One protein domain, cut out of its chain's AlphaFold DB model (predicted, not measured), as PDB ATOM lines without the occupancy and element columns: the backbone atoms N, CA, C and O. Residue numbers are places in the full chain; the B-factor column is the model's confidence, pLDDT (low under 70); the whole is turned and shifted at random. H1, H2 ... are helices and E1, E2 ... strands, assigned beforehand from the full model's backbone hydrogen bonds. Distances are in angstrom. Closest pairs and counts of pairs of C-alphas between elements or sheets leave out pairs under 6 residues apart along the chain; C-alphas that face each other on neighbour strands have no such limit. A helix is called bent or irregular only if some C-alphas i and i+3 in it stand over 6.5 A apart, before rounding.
ATOM      1  N   LYS A 204     -54.900 -24.356  18.479       90.94
ATOM      2  CA  LYS A 204     -55.816 -25.502  18.508       90.94
ATOM      3  C   LYS A 204     -55.231 -26.673  17.737       90.94
ATOM      4  O   LYS A 204     -54.488 -26.481  16.779       90.94
ATOM      5  N   VAL A 205     -55.565 -27.890  18.154       92.44
ATOM      6  CA  VAL A 205     -55.030 -29.112  17.543       92.44
ATOM      7  C   VAL A 205     -55.980 -29.633  16.484       92.44
ATOM      8  O   VAL A 205     -57.165 -29.851  16.746       92.44
ATOM      9  N   ILE A 206     -55.435 -29.934  15.312       93.88
ATOM     10  CA  ILE A 206     -56.095 -30.756  14.306       93.88
ATOM     11  C   ILE A 206     -55.357 -32.079  14.135       93.88
ATOM     12  O   ILE A 206     -54.137 -32.165  14.266       93.88
ATOM     13  N   ARG A 207     -56.126 -33.120  13.822       94.00
ATOM     14  CA  ARG A 207     -55.629 -34.443  13.438       94.00
ATOM     15  C   ARG A 207     -56.264 -34.810  12.108       94.00
ATOM     16  O   ARG A 207     -57.485 -34.684  11.947       94.00
ATOM     17  N   ARG A 208     -55.447 -35.208  11.138       96.44
ATOM     18  CA  ARG A 208     -55.890 -35.542   9.782       96.44
ATOM     19  C   ARG A 208     -55.265 -36.871   9.344       96.44
ATOM     20  O   ARG A 208     -54.041 -36.938   9.246       96.44
ATOM     21  N   PRO A 209     -56.074 -37.926   9.144       97.81
ATOM     22  CA  PRO A 209     -55.596 -39.213   8.650       97.81
ATOM     23  C   PRO A 209     -55.361 -39.192   7.135       97.81
ATOM     24  O   PRO A 209     -56.078 -38.514   6.399       97.81
ATOM     25  N   PHE A 210     -54.391 -39.981   6.678       98.38
ATOM     26  CA  PHE A 210     -54.013 -40.163   5.281       98.38
ATOM     27  C   PHE A 210     -53.591 -41.612   5.012       98.38
ATOM     28  O   PHE A 210     -52.948 -42.273   5.831       98.38
ATOM     29  N   THR A 211     -53.886 -42.093   3.807       97.44
ATOM     30  CA  THR A 211     -53.504 -43.437   3.348       97.44
ATOM     31  C   THR A 211     -52.085 -43.503   2.768       97.44
ATOM     32  O   THR A 211     -51.555 -44.599   2.584       97.44
ATOM     33  N   SER A 212     -51.445 -42.357   2.503       97.62
ATOM     34  CA  SER A 212     -50.073 -42.245   1.984       97.62
ATOM     35  C   SER A 212     -49.321 -41.077   2.631       97.62
ATOM     36  O   SER A 212     -49.929 -40.063   2.986       97.62
ATOM     37  N   LEU A 213     -47.997 -41.206   2.767       98.06
ATOM     38  CA  LEU A 213     -47.138 -40.156   3.310       98.06
ATOM     39  C   LEU A 213     -47.125 -38.925   2.411       98.06
ATOM     40  O   LEU A 213     -47.145 -37.811   2.913       98.06
ATOM     41  N   VAL A 214     -47.138 -39.116   1.089       98.00
ATOM     42  CA  VAL A 214     -47.161 -38.008   0.122       98.00
ATOM     43  C   VAL A 214     -48.364 -37.095   0.368       98.00
ATOM     44  O   VAL A 214     -48.188 -35.892   0.509       98.00
ATOM     45  N   ASN A 215     -49.563 -37.660   0.548       98.25
ATOM     46  CA  ASN A 215     -50.757 -36.857   0.830       98.25
ATOM     47  C   ASN A 215     -50.667 -36.136   2.187       98.25
ATOM     48  O   ASN A 215     -51.166 -35.018   2.325       98.25
ATOM     49  N   ALA A 216     -50.033 -36.764   3.183       98.38
ATOM     50  CA  ALA A 216     -49.780 -36.135   4.476       98.38
ATOM     51  C   ALA A 216     -48.800 -34.956   4.345       98.38
ATOM     52  O   ALA A 216     -49.079 -33.884   4.877       98.38
ATOM     53  N   ILE A 217     -47.705 -35.121   3.593       98.31
ATOM     54  CA  ILE A 217     -46.729 -34.061   3.295       98.31
ATOM     55  C   ILE A 217     -47.410 -32.907   2.556       98.31
ATOM     56  O   ILE A 217     -47.299 -31.763   2.991       98.31
ATOM     57  N   ASP A 218     -48.167 -33.193   1.495       98.12
ATOM     58  CA  ASP A 218     -48.870 -32.174   0.709       98.12
ATOM     59  C   ASP A 218     -49.843 -31.361   1.569       98.12
ATOM     60  O   ASP A 218     -49.947 -30.141   1.426       98.12
ATOM     61  N   PHE A 219     -50.563 -32.019   2.480       98.00
ATOM     62  CA  PHE A 219     -51.422 -31.328   3.436       98.00
ATOM     63  C   PHE A 219     -50.611 -30.465   4.406       98.00
ATOM     64  O   PHE A 219     -50.952 -29.301   4.606       98.00
ATOM     65  N   SER A 220     -49.531 -31.003   4.977       97.56
ATOM     66  CA  SER A 220     -48.641 -30.272   5.882       97.56
ATOM     67  C   SER A 220     -48.053 -29.014   5.241       97.56
ATOM     68  O   SER A 220     -48.018 -27.970   5.886       97.56
ATOM     69  N   LEU A 221     -47.648 -29.080   3.969       96.69
ATOM     70  CA  LEU A 221     -47.131 -27.927   3.228       96.69
ATOM     71  C   LEU A 221     -48.205 -26.853   2.990       96.69
ATOM     72  O   LEU A 221     -47.894 -25.667   3.044       96.69
ATOM     73  N   LYS A 222     -49.469 -27.243   2.780       96.81
ATOM     74  CA  LYS A 222     -50.584 -26.294   2.591       96.81
ATOM     75  C   LYS A 222     -50.916 -25.489   3.844       96.81
ATOM     76  O   LYS A 222     -51.388 -24.369   3.715       96.81
ATOM     77  N   ILE A 223     -50.706 -26.060   5.030       95.44
ATOM     78  CA  ILE A 223     -51.012 -25.408   6.317       95.44
ATOM     79  C   ILE A 223     -49.769 -24.823   6.999       95.44
ATOM     80  O   ILE A 223     -49.835 -24.429   8.160       95.44
ATOM     81  N   LEU A 224     -48.625 -24.819   6.311       93.88
ATOM     82  CA  LEU A 224     -47.319 -24.532   6.898       93.88
ATOM     83  C   LEU A 224     -47.253 -23.149   7.563       93.88
ATOM     84  O   LEU A 224     -46.722 -23.028   8.666       93.88
ATOM     85  N   ASP A 225     -47.814 -22.129   6.912       90.69
ATOM     86  CA  ASP A 225     -47.763 -20.738   7.379       90.69
ATOM     87  C   ASP A 225     -48.702 -20.459   8.566       90.69
ATOM     88  O   ASP A 225     -48.439 -19.559   9.374       90.69
ATOM     89  N   ASP A 226     -49.756 -21.267   8.706       90.50
ATOM     90  CA  ASP A 226     -50.769 -21.157   9.761       90.50
ATOM     91  C   ASP A 226     -50.464 -22.049  10.978       90.50
ATOM     92  O   ASP A 226     -51.138 -21.963  12.012       90.50
ATOM     93  N   ALA A 227     -49.456 -22.920  10.865       92.62
ATOM     94  CA  ALA A 227     -49.113 -23.899  11.881       92.62
ATOM     95  C   ALA A 227     -48.003 -23.420  12.828       92.62
ATOM     96  O   ALA A 227     -46.937 -22.947  12.435       92.62
ATOM     97  N   GLU A 228     -48.226 -23.633  14.122       91.44
ATOM     98  CA  GLU A 228     -47.216 -23.463  15.164       91.44
ATOM     99  C   GLU A 228     -46.309 -24.698  15.290       91.44
ATOM    100  O   GLU A 228     -45.127 -24.585  15.622       91.44
ATOM    101  N   PHE A 229     -46.856 -25.882  14.998       93.69
ATOM    102  CA  PHE A 229     -46.115 -27.133  14.856       93.69
ATOM    103  C   PHE A 229     -46.852 -28.081  13.906       93.69
ATOM    104  O   PHE A 229     -48.080 -28.024  13.799       93.69
ATOM    105  N   ILE A 230     -46.105 -28.983  13.266       95.56
ATOM    106  CA  ILE A 230     -46.640 -30.071  12.445       95.56
ATOM    107  C   ILE A 230     -45.822 -31.339  12.718       95.56
ATOM    108  O   ILE A 230     -44.602 -31.337  12.569       95.56
ATOM    109  N   SER A 231     -46.515 -32.417  13.074       95.62
ATOM    110  CA  SER A 231     -45.967 -33.759  13.283       95.62
ATOM    111  C   SER A 231     -46.681 -34.736  12.349       95.62
ATOM    112  O   SER A 231     -47.911 -34.826  12.372       95.62
ATOM    113  N   ILE A 232     -45.935 -35.466  11.519       97.44
ATOM    114  CA  ILE A 232     -46.475 -36.546  10.680       97.44
ATOM    115  C   ILE A 232     -46.084 -37.879  11.309       97.44
ATOM    116  O   ILE A 232     -44.903 -38.175  11.469       97.44
ATOM    117  N   ARG A 233     -47.069 -38.702  11.666       96.88
ATOM    118  CA  ARG A 233     -46.851 -39.977  12.362       96.88
ATOM    119  C   ARG A 233     -47.426 -41.126  11.570       96.88
ATOM    120  O   ARG A 233     -48.558 -41.043  11.088       96.88
ATOM    121  N   ASN A 234     -46.686 -42.225  11.489       97.62
ATOM    122  CA  ASN A 234     -47.279 -43.457  10.991       97.62
ATOM    123  C   ASN A 234     -48.230 -44.066  12.034       97.62
ATOM    124  O   ASN A 234     -48.209 -43.687  13.209       97.62
ATOM    125  N   ARG A 235     -49.080 -45.008  11.607       97.00
ATOM    126  CA  ARG A 235     -50.097 -45.632  12.472       97.00
ATOM    127  C   ARG A 235     -49.522 -46.135  13.799       97.00
ATOM    128  O   ARG A 235     -50.052 -45.799  14.848       97.00
ATOM    129  N   GLN A 236     -48.415 -46.878  13.740       95.69
ATOM    130  CA  GLN A 236     -47.787 -47.479  14.921       95.69
ATOM    131  C   GLN A 236     -47.360 -46.419  15.945       95.69
ATOM    132  O   GLN A 236     -47.630 -46.564  17.135       95.69
ATOM    133  N   MET A 237     -46.733 -45.328  15.486       95.44
ATOM    134  CA  MET A 237     -46.360 -44.220  16.363       95.44
ATOM    135  C   MET A 237     -47.597 -43.507  16.927       95.44
ATOM    136  O   MET A 237     -47.648 -43.202  18.116       95.44
ATOM    137  N   ALA A 238     -48.611 -43.248  16.099       94.44
ATOM    138  CA  ALA A 238     -49.817 -42.543  16.526       94.44
ATOM    139  C   ALA A 238     -50.619 -43.334  17.581       94.44
ATOM    140  O   ALA A 238     -50.997 -42.770  18.610       94.44
ATOM    141  N   GLU A 239     -50.798 -44.643  17.380       94.69
ATOM    142  CA  GLU A 239     -51.467 -45.551  18.323       94.69
ATOM    143  C   GLU A 239     -50.720 -45.660  19.659       94.69
ATOM    144  O   GLU A 239     -51.345 -45.710  20.716       94.69
ATOM    145  N   LEU A 240     -49.382 -45.637  19.651       92.88
ATOM    146  CA  LEU A 240     -48.587 -45.682  20.882       92.88
ATOM    147  C   LEU A 240     -48.778 -44.434  21.765       92.88
ATOM    148  O   LEU A 240     -48.727 -44.513  23.003       92.88
ATOM    149  N   ILE A 241     -48.951 -43.270  21.135       89.88
ATOM    150  CA  ILE A 241     -49.087 -41.987  21.833       89.88
ATOM    151  C   ILE A 241     -50.535 -41.733  22.250       89.88
ATOM    152  O   ILE A 241     -50.779 -41.364  23.397       89.88
ATOM    153  N   GLU A 242     -51.492 -41.992  21.363       90.31
ATOM    154  CA  GLU A 242     -52.924 -41.764  21.576       90.31
ATOM    155  C   GLU A 242     -53.729 -43.040  21.220       90.31
ATOM    156  O   GLU A 242     -54.406 -43.080  20.187       90.31
ATOM    157  N   PRO A 243     -53.702 -44.088  22.070       90.88
ATOM    158  CA  PRO A 243     -54.261 -45.415  21.755       90.88
ATOM    159  C   PRO A 243     -55.787 -45.450  21.615       90.88
ATOM    160  O   PRO A 243     -56.338 -46.366  21.015       90.88
ATOM    161  N   ASN A 244     -56.486 -44.449  22.155       91.50
ATOM    162  CA  ASN A 244     -57.951 -44.391  22.156       91.50
ATOM    163  C   ASN A 244     -58.535 -43.710  20.906       91.50
ATOM    164  O   ASN A 244     -59.739 -43.457  20.847       91.50
ATOM    165  N   ARG A 245     -57.703 -43.371  19.914       88.88
ATOM    166  CA  ARG A 245     -58.130 -42.764  18.646       88.88
ATOM    167  C   ARG A 245     -57.935 -43.743  17.488       88.88
ATOM    168  O   ARG A 245     -57.057 -44.596  17.517       88.88
ATOM    169  N   LYS A 246     -58.764 -43.602  16.450       93.38
ATOM    170  CA  LYS A 246     -58.597 -44.334  15.189       93.38
ATOM    171  C   LYS A 246     -57.592 -43.599  14.309       93.38
ATOM    172  O   LYS A 246     -57.787 -42.417  14.026       93.38
ATOM    173  N   TRP A 247     -56.568 -44.314  13.860       96.56
ATOM    174  CA  TRP A 247     -55.474 -43.774  13.059       96.56
ATOM    175  C   TRP A 247     -55.378 -44.482  11.710       96.56
ATOM    176  O   TRP A 247     -55.560 -45.698  11.605       96.56
ATOM    177  N   ASP A 248     -55.064 -43.727  10.664       97.62
ATOM    178  CA  ASP A 248     -54.787 -44.292   9.346       97.62
ATOM    179  C   ASP A 248     -53.281 -44.551   9.184       97.62
ATOM    180  O   ASP A 248     -52.524 -44.445  10.152       97.62
ATOM    181  N   LYS A 249     -52.836 -44.963   7.994       97.69
ATOM    182  CA  LYS A 249     -51.442 -45.317   7.706       97.69
ATOM    183  C   LYS A 249     -50.491 -44.188   8.102       97.69
ATOM    184  O   LYS A 249     -49.474 -44.457   8.744       97.69
ATOM    185  N   TRP A 250     -50.868 -42.957   7.771       98.38
ATOM    186  CA  TRP A 250     -50.172 -41.722   8.106       98.38
ATOM    187  C   TRP A 250     -51.143 -40.707   8.683       98.38
ATOM    188  O   TRP A 250     -52.314 -40.673   8.322       98.38
ATOM    189  N   ASN A 251     -50.671 -39.885   9.610       98.06
ATOM    190  CA  ASN A 251     -51.525 -38.981  10.361       98.06
ATOM    191  C   ASN A 251     -50.776 -37.676  10.581       98.06
ATOM    192  O   ASN A 251     -49.685 -37.682  11.149       98.06
ATOM    193  N   VAL A 252     -51.362 -36.568  10.137       97.38
ATOM    194  CA  VAL A 252     -50.850 -35.229  10.425       97.38
ATOM    195  C   VAL A 252     -51.505 -34.738  11.702       97.38
ATOM    196  O   VAL A 252     -52.733 -34.696  11.800       97.38
ATOM    197  N   ILE A 253     -50.682 -34.346  12.664       94.69
ATOM    198  CA  ILE A 253     -51.093 -33.636  13.862       94.69
ATOM    199  C   ILE A 253     -50.464 -32.252  13.808       94.69
ATOM    200  O   ILE A 253     -49.244 -32.130  13.727       94.69
ATOM    201  N   ALA A 254     -51.289 -31.213  13.839       94.38
ATOM    202  CA  ALA A 254     -50.814 -29.841  13.734       94.38
ATOM    203  C   ALA A 254     -51.497 -28.942  14.758       94.38
ATOM    204  O   ALA A 254     -52.687 -29.099  15.043       94.38
ATOM    205  N   GLY A 255     -50.734 -27.994  15.294       92.62
ATOM    206  CA  GLY A 255     -51.264 -26.885  16.071       92.62
ATOM    207  C   GLY A 255     -51.450 -25.684  15.163       92.62
ATOM    208  O   GLY A 255     -50.452 -25.156  14.690       92.62
ATOM    209  N   ILE A 256     -52.685 -25.249  14.936       91.62
ATOM    210  CA  ILE A 256     -53.013 -24.111  14.068       91.62
ATOM    211  C   ILE A 256     -53.770 -23.029  14.837       91.62
ATOM    212  O   ILE A 256     -54.371 -23.286  15.887       91.62
ATOM    213  N   TYR A 257     -53.754 -21.807  14.316       86.12
ATOM    214  CA  TYR A 257     -54.599 -20.725  14.814       86.12
ATOM    215  C   TYR A 257     -55.967 -20.788  14.115       86.12
ATOM    216  O   TYR A 257     -56.037 -20.756  12.893       86.12
ATOM    217  N   GLY A 258     -57.065 -20.892  14.875       80.56
ATOM    218  CA  GLY A 258     -58.425 -20.908  14.311       80.56
ATOM    219  C   GLY A 258     -59.261 -22.119  14.722       80.56
ATOM    220  O   GLY A 258     -59.767 -22.160  15.848       80.56
ATOM    221  N   GLU A 259     -59.475 -23.065  13.806       78.81
ATOM    222  CA  GLU A 259     -60.306 -24.262  14.014       78.81
ATOM    223  C   GLU A 259     -59.512 -25.434  14.608       78.81
ATOM    224  O   GLU A 259     -58.350 -25.648  14.281       78.81
ATOM    225  N   GLY A 260     -60.144 -26.222  15.479       85.94
ATOM    226  CA  GLY A 260     -59.534 -27.406  16.083       85.94
ATOM    227  C   GLY A 260     -60.011 -27.661  17.508       85.94
ATOM    228  O   GLY A 260     -60.851 -26.934  18.041       85.94
ATOM    229  N   GLU A 261     -59.460 -28.703  18.118       86.88
ATOM    230  CA  GLU A 261     -59.668 -29.015  19.531       86.88
ATOM    231  C   GLU A 261     -58.854 -28.038  20.394       86.88
ATOM    232  O   GLU A 261     -57.675 -27.791  20.118       86.88
ATOM    233  N   GLU A 262     -59.466 -27.472  21.435       86.12
ATOM    234  CA  GLU A 262     -58.720 -26.667  22.402       86.12
ATOM    235  C   GLU A 262     -57.772 -27.555  23.214       86.12
ATOM    236  O   GLU A 262     -58.147 -28.630  23.681       86.12
ATOM    237  N   ALA A 263     -56.544 -27.085  23.402       82.31
ATOM    238  CA  ALA A 263     -55.560 -27.701  24.277       82.31
ATOM    239  C   ALA A 263     -54.777 -26.598  24.989       82.31
ATOM    240  O   ALA A 263     -54.542 -25.526  24.421       82.31
ATOM    241  N   SER A 264     -54.371 -26.839  26.235       83.25
ATOM    242  CA  SER A 264     -53.472 -25.904  26.906       83.25
ATOM    243  C   SER A 264     -52.097 -25.939  26.234       83.25
ATOM    244  O   SER A 264     -51.665 -26.985  25.747       83.25
ATOM    245  N   LEU A 265     -51.368 -24.819  26.234       80.50
ATOM    246  CA  LEU A 265     -50.011 -24.769  25.674       80.50
ATOM    247  C   LEU A 265     -49.091 -25.826  26.311       80.50
ATOM    248  O   LEU A 265     -48.279 -26.448  25.630       80.50
ATOM    249  N   LYS A 266     -49.276 -26.089  27.607       79.94
ATOM    250  CA  LYS A 266     -48.573 -27.149  28.330       79.94
ATOM    251  C   LYS A 266     -48.883 -28.534  27.763       79.94
ATOM    252  O   LYS A 266     -47.943 -29.288  27.522       79.94
ATOM    253  N   ASP A 267     -50.153 -28.852  27.525       78.31
ATOM    254  CA  ASP A 267     -50.556 -30.146  26.956       78.31
ATOM    255  C   ASP A 267     -50.054 -30.300  25.523       78.31
ATOM    256  O   ASP A 267     -49.631 -31.387  25.134       78.31
ATOM    257  N   LEU A 268     -50.027 -29.211  24.748       80.94
ATOM    258  CA  LEU A 268     -49.447 -29.216  23.407       80.94
ATOM    259  C   LEU A 268     -47.962 -29.600  23.445       80.94
ATOM    260  O   LEU A 268     -47.522 -30.495  22.722       80.94
ATOM    261  N   ILE A 269     -47.181 -28.946  24.304       80.25
ATOM    262  CA  ILE A 269     -45.736 -29.175  24.380       80.25
ATOM    263  C   ILE A 269     -45.429 -30.597  24.863       80.25
ATOM    264  O   ILE A 269     -44.595 -31.283  24.268       80.25
ATOM    265  N   THR A 270     -46.109 -31.065  25.911       72.38
ATOM    266  CA  THR A 270     -45.856 -32.393  26.491       72.38
ATOM    267  C   THR A 270     -46.335 -33.525  25.581       72.38
ATOM    268  O   THR A 270     -45.637 -34.530  25.455       72.38
ATOM    269  N   THR A 271     -47.471 -33.356  24.898       69.38
ATOM    270  CA  THR A 271     -48.063 -34.396  24.038       69.38
ATOM    271  C   THR A 271     -47.370 -34.502  22.683       69.38
ATOM    272  O   THR A 271     -47.207 -35.607  22.161       69.38
ATOM    273  N   PHE A 272     -46.966 -33.377  22.086       65.81
ATOM    274  CA  PHE A 272     -46.490 -33.378  20.700       65.81
ATOM    275  C   PHE A 272     -44.973 -33.369  20.604       65.81
ATOM    276  O   PHE A 272     -44.413 -34.254  19.958       65.81
ATOM    277  N   ALA A 273     -44.294 -32.478  21.324       59.31
ATOM    278  CA  ALA A 273     -42.845 -32.374  21.214       59.31
ATOM    279  C   ALA A 273     -42.116 -33.515  21.974       59.31
ATOM    280  O   ALA A 273     -41.018 -33.911  21.590       59.31
ATOM    281  N   GLY A 274     -42.718 -34.107  23.019       70.12
ATOM    282  CA  GLY A 274     -42.129 -35.187  23.839       70.12
ATOM    283  C   GLY A 274     -42.337 -36.617  23.313       70.12
ATOM    284  O   GLY A 274     -42.160 -37.589  24.057       70.12
ATOM    285  N   THR A 275     -42.753 -36.755  22.053       79.38
ATOM    286  CA  THR A 275     -43.250 -38.017  21.482       79.38
ATOM    287  C   THR A 275     -42.193 -39.114  21.468       79.38
ATOM    288  O   THR A 275     -42.452 -40.209  21.970       79.38
ATOM    289  N   TYR A 276     -40.985 -38.825  20.970       86.00
ATOM    290  CA  TYR A 276     -39.928 -39.836  20.899       86.00
ATOM    291  C   TYR A 276     -39.523 -40.315  22.300       86.00
ATOM    292  O   TYR A 276     -39.453 -41.516  22.534       86.00
ATOM    293  N   PHE A 277     -39.326 -39.397  23.255       86.31
ATOM    294  CA  PHE A 277     -38.922 -39.739  24.619       86.31
ATOM    295  C   PHE A 277     -39.960 -40.650  25.280       86.31
ATOM    296  O   PHE A 277     -39.622 -41.690  25.845       86.31
ATOM    297  N   THR A 278     -41.242 -40.296  25.146       86.50
ATOM    298  CA  THR A 278     -42.359 -41.108  25.644       86.50
ATOM    299  C   THR A 278     -42.368 -42.492  25.000       86.50
ATOM    300  O   THR A 278     -42.501 -43.497  25.701       86.50
ATOM    301  N   ALA A 279     -42.200 -42.559  23.679       89.75
ATOM    302  CA  ALA A 279     -42.206 -43.810  22.937       89.75
ATOM    303  C   ALA A 279     -41.025 -44.715  23.323       89.75
ATOM    304  O   ALA A 279     -41.244 -45.880  23.656       89.75
ATOM    305  N   VAL A 280     -39.801 -44.181  23.374       90.12
ATOM    306  CA  VAL A 280     -38.597 -44.905  23.821       90.12
ATOM    307  C   VAL A 280     -38.775 -45.402  25.251       90.12
ATOM    308  O   VAL A 280     -38.482 -46.559  25.547       90.12
ATOM    309  N   ASN A 281     -39.311 -44.572  26.147       88.12
ATOM    310  CA  ASN A 281     -39.486 -44.974  27.536       88.12
ATOM    311  C   ASN A 281     -40.527 -46.096  27.703       88.12
ATOM    312  O   ASN A 281     -40.320 -46.977  28.536       88.12
ATOM    313  N   LYS A 282     -41.605 -46.092  26.906       89.88
ATOM    314  CA  LYS A 282     -42.639 -47.142  26.913       89.88
ATOM    315  C   LYS A 282     -42.167 -48.457  26.291       89.88
ATOM    316  O   LYS A 282     -42.538 -49.519  26.772       89.88
ATOM    317  N   THR A 283     -41.402 -48.385  25.203       91.69
ATOM    318  CA  THR A 283     -41.128 -49.548  24.338       91.69
ATOM    319  C   THR A 283     -39.733 -50.136  24.518       91.69
ATOM    320  O   THR A 283     -39.543 -51.313  24.233       91.69
ATOM    321  N   LYS A 284     -38.765 -49.340  24.994       90.69
ATOM    322  CA  LYS A 284     -37.356 -49.732  25.183       90.69
ATOM    323  C   LYS A 284     -36.679 -50.286  23.918       90.69
ATOM    324  O   LYS A 284     -35.709 -51.028  24.019       90.69
ATOM    325  N   VAL A 285     -37.178 -49.924  22.736       91.62
ATOM    326  CA  VAL A 285     -36.584 -50.310  21.447       91.62
ATOM    327  C   VAL A 285     -35.458 -49.358  21.037       91.62
ATOM    328  O   VAL A 285     -35.384 -48.231  21.529       91.62
ATOM    329  N   ASN A 286     -34.624 -49.792  20.088       90.69
ATOM    330  CA  ASN A 286     -33.618 -48.944  19.444       90.69
ATOM    331  C   ASN A 286     -34.263 -47.714  18.797       90.69
ATOM    332  O   ASN A 286     -35.376 -47.797  18.275       90.69
ATOM    333  N   TYR A 287     -33.573 -46.577  18.820       93.00
ATOM    334  CA  TYR A 287     -34.107 -45.316  18.319       93.00
ATOM    335  C   TYR A 287     -33.013 -44.465  17.696       93.00
ATOM    336  O   TYR A 287     -31.913 -44.391  18.216       93.00
ATOM    337  N   ASN A 288     -33.325 -43.794  16.595       92.88
ATOM    338  CA  ASN A 288     -32.391 -42.927  15.890       92.88
ATOM    339  C   ASN A 288     -33.134 -41.720  15.305       92.88
ATOM    340  O   ASN A 288     -34.367 -41.735  15.222       92.88
ATOM    341  N   SER A 289     -32.404 -40.694  14.867       93.44
ATOM    342  CA  SER A 289     -32.995 -39.573  14.134       93.44
ATOM    343  C   SER A 289     -32.169 -39.110  12.936       93.44
ATOM    344  O   SER A 289     -30.964 -39.353  12.843       93.44
ATOM    345  N   LEU A 290     -32.862 -38.458  12.000       93.75
ATOM    346  CA  LEU A 290     -32.305 -37.789  10.827       93.75
ATOM    347  C   LEU A 290     -33.030 -36.465  10.596       93.75
ATOM    348  O   LEU A 290     -34.258 -36.414  10.675       93.75
ATOM    349  N   ASP A 291     -32.282 -35.436  10.222       94.31
ATOM    350  CA  ASP A 291     -32.832 -34.212   9.650       94.31
ATOM    351  C   ASP A 291     -32.950 -34.393   8.136       94.31
ATOM    352  O   ASP A 291     -31.954 -34.366   7.408       94.31
ATOM    353  N   ILE A 292     -34.175 -34.627   7.667       95.81
ATOM    354  CA  ILE A 292     -34.480 -34.966   6.272       95.81
ATOM    355  C   ILE A 292     -35.065 -33.730   5.568       95.81
ATOM    356  O   ILE A 292     -36.053 -33.174   6.063       95.81
ATOM    357  N   PRO A 293     -34.519 -33.289   4.418       95.38
ATOM    358  CA  PRO A 293     -35.146 -32.253   3.596       95.38
ATOM    359  C   PRO A 293     -36.582 -32.638   3.208       95.38
ATOM    360  O   PRO A 293     -36.862 -33.807   2.930       95.38
ATOM    361  N   LEU A 294     -37.515 -31.681   3.187       94.38
ATOM    362  CA  LEU A 294     -38.940 -31.996   2.994       94.38
ATOM    363  C   LEU A 294     -39.221 -32.669   1.642       94.38
ATOM    364  O   LEU A 294     -40.055 -33.569   1.563       94.38
ATOM    365  N   GLU A 295     -38.473 -32.306   0.602       93.69
ATOM    366  CA  GLU A 295     -38.530 -32.892  -0.739       93.69
ATOM    367  C   GLU A 295     -38.021 -34.342  -0.813       93.69
ATOM    368  O   GLU A 295     -38.246 -35.022  -1.812       93.69
ATOM    369  N   LYS A 296     -37.335 -34.817   0.232       95.75
ATOM    370  CA  LYS A 296     -36.855 -36.200   0.377       95.75
ATOM    371  C   LYS A 296     -37.695 -37.007   1.367       95.75
ATOM    372  O   LYS A 296     -37.502 -38.216   1.494       95.75
ATOM    373  N   LEU A 297     -38.621 -36.373   2.088       96.12
ATOM    374  CA  LEU A 297     -39.325 -37.015   3.196       96.12
ATOM    375  C   LEU A 297     -40.190 -38.195   2.733       96.12
ATOM    376  O   LEU A 297     -40.329 -39.171   3.458       96.12
ATOM    377  N   ASN A 298     -40.709 -38.164   1.505       96.06
ATOM    378  CA  ASN A 298     -41.491 -39.259   0.930       96.06
ATOM    379  C   ASN A 298     -40.707 -40.582   0.790       96.06
ATOM    380  O   ASN A 298     -41.336 -41.637   0.716       96.06
ATOM    381  N   TYR A 299     -39.368 -40.560   0.786       95.44
ATOM    382  CA  TYR A 299     -38.545 -41.772   0.670       95.44
ATOM    383  C   TYR A 299     -38.591 -42.681   1.905       95.44
ATOM    384  O   TYR A 299     -38.154 -43.828   1.822       95.44
ATOM    385  N   ILE A 300     -39.146 -42.223   3.034       95.56
ATOM    386  CA  ILE A 300     -39.335 -43.073   4.224       95.56
ATOM    387  C   ILE A 300     -40.601 -43.944   4.142       95.56
ATOM    388  O   ILE A 300     -40.852 -44.765   5.027       95.56
ATOM    389  N   GLU A 301     -41.439 -43.754   3.118       95.25
ATOM    390  CA  GLU A 301     -42.642 -44.560   2.909       95.25
ATOM    391  C   GLU A 301     -42.277 -46.053   2.823       95.25
ATOM    392  O   GLU A 301     -41.394 -46.464   2.078       95.25
ATOM    393  N   GLY A 302     -42.977 -46.886   3.597       92.75
ATOM    394  CA  GLY A 302     -42.739 -48.332   3.632       92.75
ATOM    395  C   GLY A 302     -41.633 -48.796   4.588       92.75
ATOM    396  O   GLY A 302     -41.524 -50.005   4.812       92.75
ATOM    397  N   ILE A 303     -40.871 -47.888   5.211       94.00
ATOM    398  CA  ILE A 303     -39.945 -48.256   6.292       94.00
ATOM    399  C   ILE A 303     -40.734 -48.865   7.457       94.00
ATOM    400  O   ILE A 303     -41.701 -48.291   7.963       94.00
ATOM    401  N   LYS A 304     -40.297 -50.046   7.902       92.56
ATOM    402  CA  LYS A 304     -40.901 -50.797   9.009       92.56
ATOM    403  C   LYS A 304     -40.314 -50.349  10.347       92.56
ATOM    404  O   LYS A 304     -39.556 -51.081  10.971       92.56
ATOM    405  N   ALA A 305     -40.661 -49.136  10.752       94.69
ATOM    406  CA  ALA A 305     -40.294 -48.536  12.030       94.69
ATOM    407  C   ALA A 305     -41.495 -47.779  12.602       94.69
ATOM    408  O   ALA A 305     -42.414 -47.431  11.861       94.69
ATOM    409  N   MET A 306     -41.475 -47.441  13.888       96.12
ATOM    410  CA  MET A 306     -42.323 -46.363  14.402       96.12
ATOM    411  C   MET A 306     -41.698 -45.030  13.985       96.12
ATOM    412  O   MET A 306     -40.528 -44.788  14.278       96.12
ATOM    413  N   ILE A 307     -42.465 -44.182  13.295       96.50
ATOM    414  CA  ILE A 307     -41.946 -42.964  12.657       96.50
ATOM    415  C   ILE A 307     -42.714 -41.738  13.151       96.50
ATOM    416  O   ILE A 307     -43.948 -41.723  13.115       96.50
ATOM    417  N   SER A 308     -41.972 -40.708  13.567       95.94
ATOM    418  CA  SER A 308     -42.490 -39.362  13.851       95.94
ATOM    419  C   SER A 308     -41.639 -38.336  13.113       95.94
ATOM    420  O   SER A 308     -40.454 -38.199  13.409       95.94
ATOM    421  N   CYS A 309     -42.235 -37.636  12.157       96.31
ATOM    422  CA  CYS A 309     -41.603 -36.583  11.375       96.31
ATOM    423  C   CYS A 309     -42.002 -35.230  11.971       96.31
ATOM    424  O   CYS A 309     -43.145 -34.803  11.806       96.31
ATOM    425  N   GLU A 310     -41.084 -34.550  12.656       95.12
ATOM    426  CA  GLU A 310     -41.342 -33.227  13.233       95.12
ATOM    427  C   GLU A 310     -40.863 -32.149  12.258       95.12
ATOM    428  O   GLU A 310     -39.659 -31.956  12.067       95.12
ATOM    429  N   LEU A 311     -41.791 -31.461  11.590       96.44
ATOM    430  CA  LEU A 311     -41.431 -30.382  10.667       96.44
ATOM    431  C   LEU A 311     -40.845 -29.217  11.462       96.44
ATOM    432  O   LEU A 311     -41.431 -28.743  12.438       96.44
ATOM    433  N   SER A 312     -39.681 -28.753  11.025       95.38
ATOM    434  CA  SER A 312     -38.870 -27.776  11.739       95.38
ATOM    435  C   SER A 312     -38.218 -26.794  10.780       95.38
ATOM    436  O   SER A 312     -38.105 -27.032   9.574       95.38
ATOM    437  N   LYS A 313     -37.774 -25.667  11.336       95.38
ATOM    438  CA  LYS A 313     -36.996 -24.663  10.625       95.38
ATOM    439  C   LYS A 313     -35.728 -24.364  11.408       95.38
ATOM    440  O   LYS A 313     -35.760 -24.285  12.632       95.38
ATOM    441  N   SER A 314     -34.627 -24.177  10.697       94.25
ATOM    442  CA  SER A 314     -33.363 -23.680  11.244       94.25
ATOM    443  C   SER A 314     -32.692 -22.832  10.179       94.25
ATOM    444  O   SER A 314     -32.618 -23.261   9.026       94.25
ATOM    445  N   ARG A 315     -32.243 -21.617  10.521       91.69
ATOM    446  CA  ARG A 315     -31.531 -20.718   9.586       91.69
ATOM    447  C   ARG A 315     -32.236 -20.579   8.225       91.69
ATOM    448  O   ARG A 315     -31.614 -20.650   7.167       91.69
ATOM    449  N   ASN A 316     -33.560 -20.409   8.268       89.88
ATOM    450  CA  ASN A 316     -34.472 -20.309   7.116       89.88
ATOM    451  C   ASN A 316     -34.562 -21.546   6.202       89.88
ATOM    452  O   ASN A 316     -35.182 -21.466   5.145       89.88
ATOM    453  N   LYS A 317     -34.011 -22.692   6.606       93.50
ATOM    454  CA  LYS A 317     -34.185 -23.973   5.915       93.50
ATOM    455  C   LYS A 317     -35.256 -24.798   6.613       93.50
ATOM    456  O   LYS A 317     -35.229 -24.937   7.835       93.50
ATOM    457  N   LEU A 318     -36.191 -25.325   5.829       95.56
ATOM    458  CA  LEU A 318     -37.223 -26.250   6.287       95.56
ATOM    459  C   LEU A 318     -36.746 -27.689   6.116       95.56
ATOM    460  O   LEU A 318     -36.150 -28.035   5.098       95.56
ATOM    461  N   PHE A 319     -37.029 -28.518   7.108       96.19
ATOM    462  CA  PHE A 319     -36.694 -29.938   7.117       96.19
ATOM    463  C   PHE A 319     -37.618 -30.664   8.095       96.19
ATOM    464  O   PHE A 319     -38.417 -30.041   8.801       96.19
ATOM    465  N   SER A 320     -37.511 -31.985   8.153       96.31
ATOM    466  CA  SER A 320     -38.133 -32.777   9.202       96.31
ATOM    467  C   SER A 320     -37.080 -33.433  10.080       96.31
ATOM    468  O   SER A 320     -36.301 -34.254   9.598       96.31
ATOM    469  N   HIS A 321     -37.103 -33.110  11.374       95.44
ATOM    470  CA  HIS A 321     -36.392 -33.877  12.387       95.44
ATOM    471  C   HIS A 321     -37.178 -35.169  12.624       95.44
ATOM    472  O   HIS A 321     -38.215 -35.179  13.293       95.44
ATOM    473  N   THR A 322     -36.740 -36.246  11.978       95.50
ATOM    474  CA  THR A 322     -37.480 -37.506  11.897       95.50
ATOM    475  C   THR A 322     -36.896 -38.527  12.853       95.50
ATOM    476  O   THR A 322     -35.715 -38.853  12.768       95.50
ATOM    477  N   TYR A 323     -37.736 -39.072  13.730       94.81
ATOM    478  CA  TYR A 323     -37.387 -40.163  14.634       94.81
ATOM    479  C   TYR A 323     -37.809 -41.513  14.055       94.81
ATOM    480  O   TYR A 323     -38.951 -41.672  13.616       94.81
ATOM    481  N   PHE A 324     -36.913 -42.493  14.144       95.06
ATOM    482  CA  PHE A 324     -37.144 -43.892  13.789       95.06
ATOM    483  C   PHE A 324     -36.945 -44.758  15.029       95.06
ATOM    484  O   PHE A 324     -35.853 -44.775  15.593       95.06
ATOM    485  N   LEU A 325     -37.983 -45.471  15.462       94.81
ATOM    486  CA  LEU A 325     -37.934 -46.374  16.614       94.81
ATOM    487  C   LEU A 325     -38.201 -47.821  16.179       94.81
ATOM    488  O   LEU A 325     -39.050 -48.077  15.325       94.81
ATOM    489  N   GLY A 326     -37.501 -48.768  16.803       92.00
ATOM    490  CA  GLY A 326     -37.534 -50.187  16.444       92.00
ATOM    491  C   GLY A 326     -36.825 -50.481  15.123       92.00
ATOM    492  O   GLY A 326     -37.233 -51.392  14.410       92.00
ATOM    493  N   TYR A 327     -35.812 -49.680  14.775       87.38
ATOM    494  CA  TYR A 327     -35.105 -49.763  13.499       87.38
ATOM    495  C   TYR A 327     -33.591 -49.713  13.720       87.38
ATOM    496  O   TYR A 327     -33.061 -48.704  14.184       87.38
ATOM    497  N   ASP A 328     -32.910 -50.818  13.414       80.44
ATOM    498  CA  ASP A 328     -31.509 -51.032  13.805       80.44
ATOM    499  C   ASP A 328     -30.497 -50.280  12.935       80.44
ATOM    500  O   ASP A 328     -29.397 -49.971  13.389       80.44
ATOM    501  N   LYS A 329     -30.854 -49.963  11.686       80.56
ATOM    502  CA  LYS A 329     -29.997 -49.228  10.753       80.56
ATOM    503  C   LYS A 329     -30.754 -48.018  10.237       80.56
ATOM    504  O   LYS A 329     -31.825 -48.193   9.682       80.56
ATOM    505  N   LEU A 330     -30.202 -46.815  10.381       83.06
ATOM    506  CA  LEU A 330     -30.784 -45.610   9.786       83.06
ATOM    507  C   LEU A 330     -30.992 -45.785   8.271       83.06
ATOM    508  O   LEU A 330     -30.140 -46.389   7.610       83.06
ATOM    509  N   PRO A 331     -32.102 -45.278   7.708       84.00
ATOM    510  CA  PRO A 331     -32.329 -45.385   6.277       84.00
ATOM    511  C   PRO A 331     -31.275 -44.594   5.496       84.00
ATOM    512  O   PRO A 331     -30.842 -43.525   5.923       84.00
TER     513      PRO A 331
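Overview. This is residues 204 to 331 of the 378 residues of the protein "FAD-binding PCMH-type domain-containing protein" of Acidianus hospitalis (UniProt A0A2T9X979). Look for one twisted sheet of six strands running through the middle, with helices covering both of its faces. H1 and H5 lie side by side on one face; on the other, H3 and H4 follow each other along the sheet and H2 stands up from it. The printed part has 128 residues, in the order E1 H1 E2 H2 E3 H3 H4 E4 H5 E5 E6, with five named helices and six named strands, class mixed. The sheet's order is E1 - E3 - E2 - E5 - E6 - E4, all antiparallel. The whole is compact, with a radius of gyration of the C-alphas of 13.7 A and spans of 40 by 32 by 29 A.

Along the chain. Find C-alpha 204 at (-55.816, -25.502, 18.508), where E1, residues 204 to 210, begins. The sheet goes on with E3, residues 250 to 257, 22.5 A long; E2, 227 to 234; E5, 306 to 314, 24.6 A; E6, 317 to 325, 25.1 A, ending at C-alpha 325 (-37.934, -46.374, 16.614); and E4, 287 to 293. The helices are H1, residues 213 to 222, 14.3 A; H2, 235 to 241; H3, 265 to 273; H4, 275 to 283; and H5, 294 to 300, irregular, with C-alphas 295 and 298 7.2 A apart.

Arrangement. Start at edge strand E1: N 206 and O 254 of E3 are 2.9 A apart. Next, N 253 of E3 and O 231 of E2 are 2.8 A apart, then N 309 of E5 and O 232 of E2, 2.8 A. E5 and E6 form a hairpin, with N 317 and O 314 at 2.8 A, and N 322 of E6 is 2.8 A from O 290 of edge strand E4. Two split strand-helix-strand units, each two strands running the same way with another between them, are E1, H1, E2 and E4, H5, E5; both crossovers are right-handed. H1 and H5 touch at Val 214 and Asn 298, C-alphas 5.9 A apart, with a shallow tilt of 20 degrees, opposite ways. On the opposite face, making three layers, H2 touches H4 at Leu 240 and Ala 279, C-alphas 7.0 A apart, about perpendicular at 87 degrees. H3 lies over E3 at a height over the sheet of 9.7 A. In H1, H2, H3 and H4 every O i to N i+4 pair is within hydrogen-bond range; in H5 0 of 3 are, beside 3 of 4 O i to N i+3 pairs.

Size, cuts and confidence. The C-alphas of Gly 258 and Asp 328, the two farthest apart, are 40.4 A apart. The printed part has no cut, and no link is long. Mean pLDDT of the printed part is 91.5; look at residues 271 to 273 for values under 70.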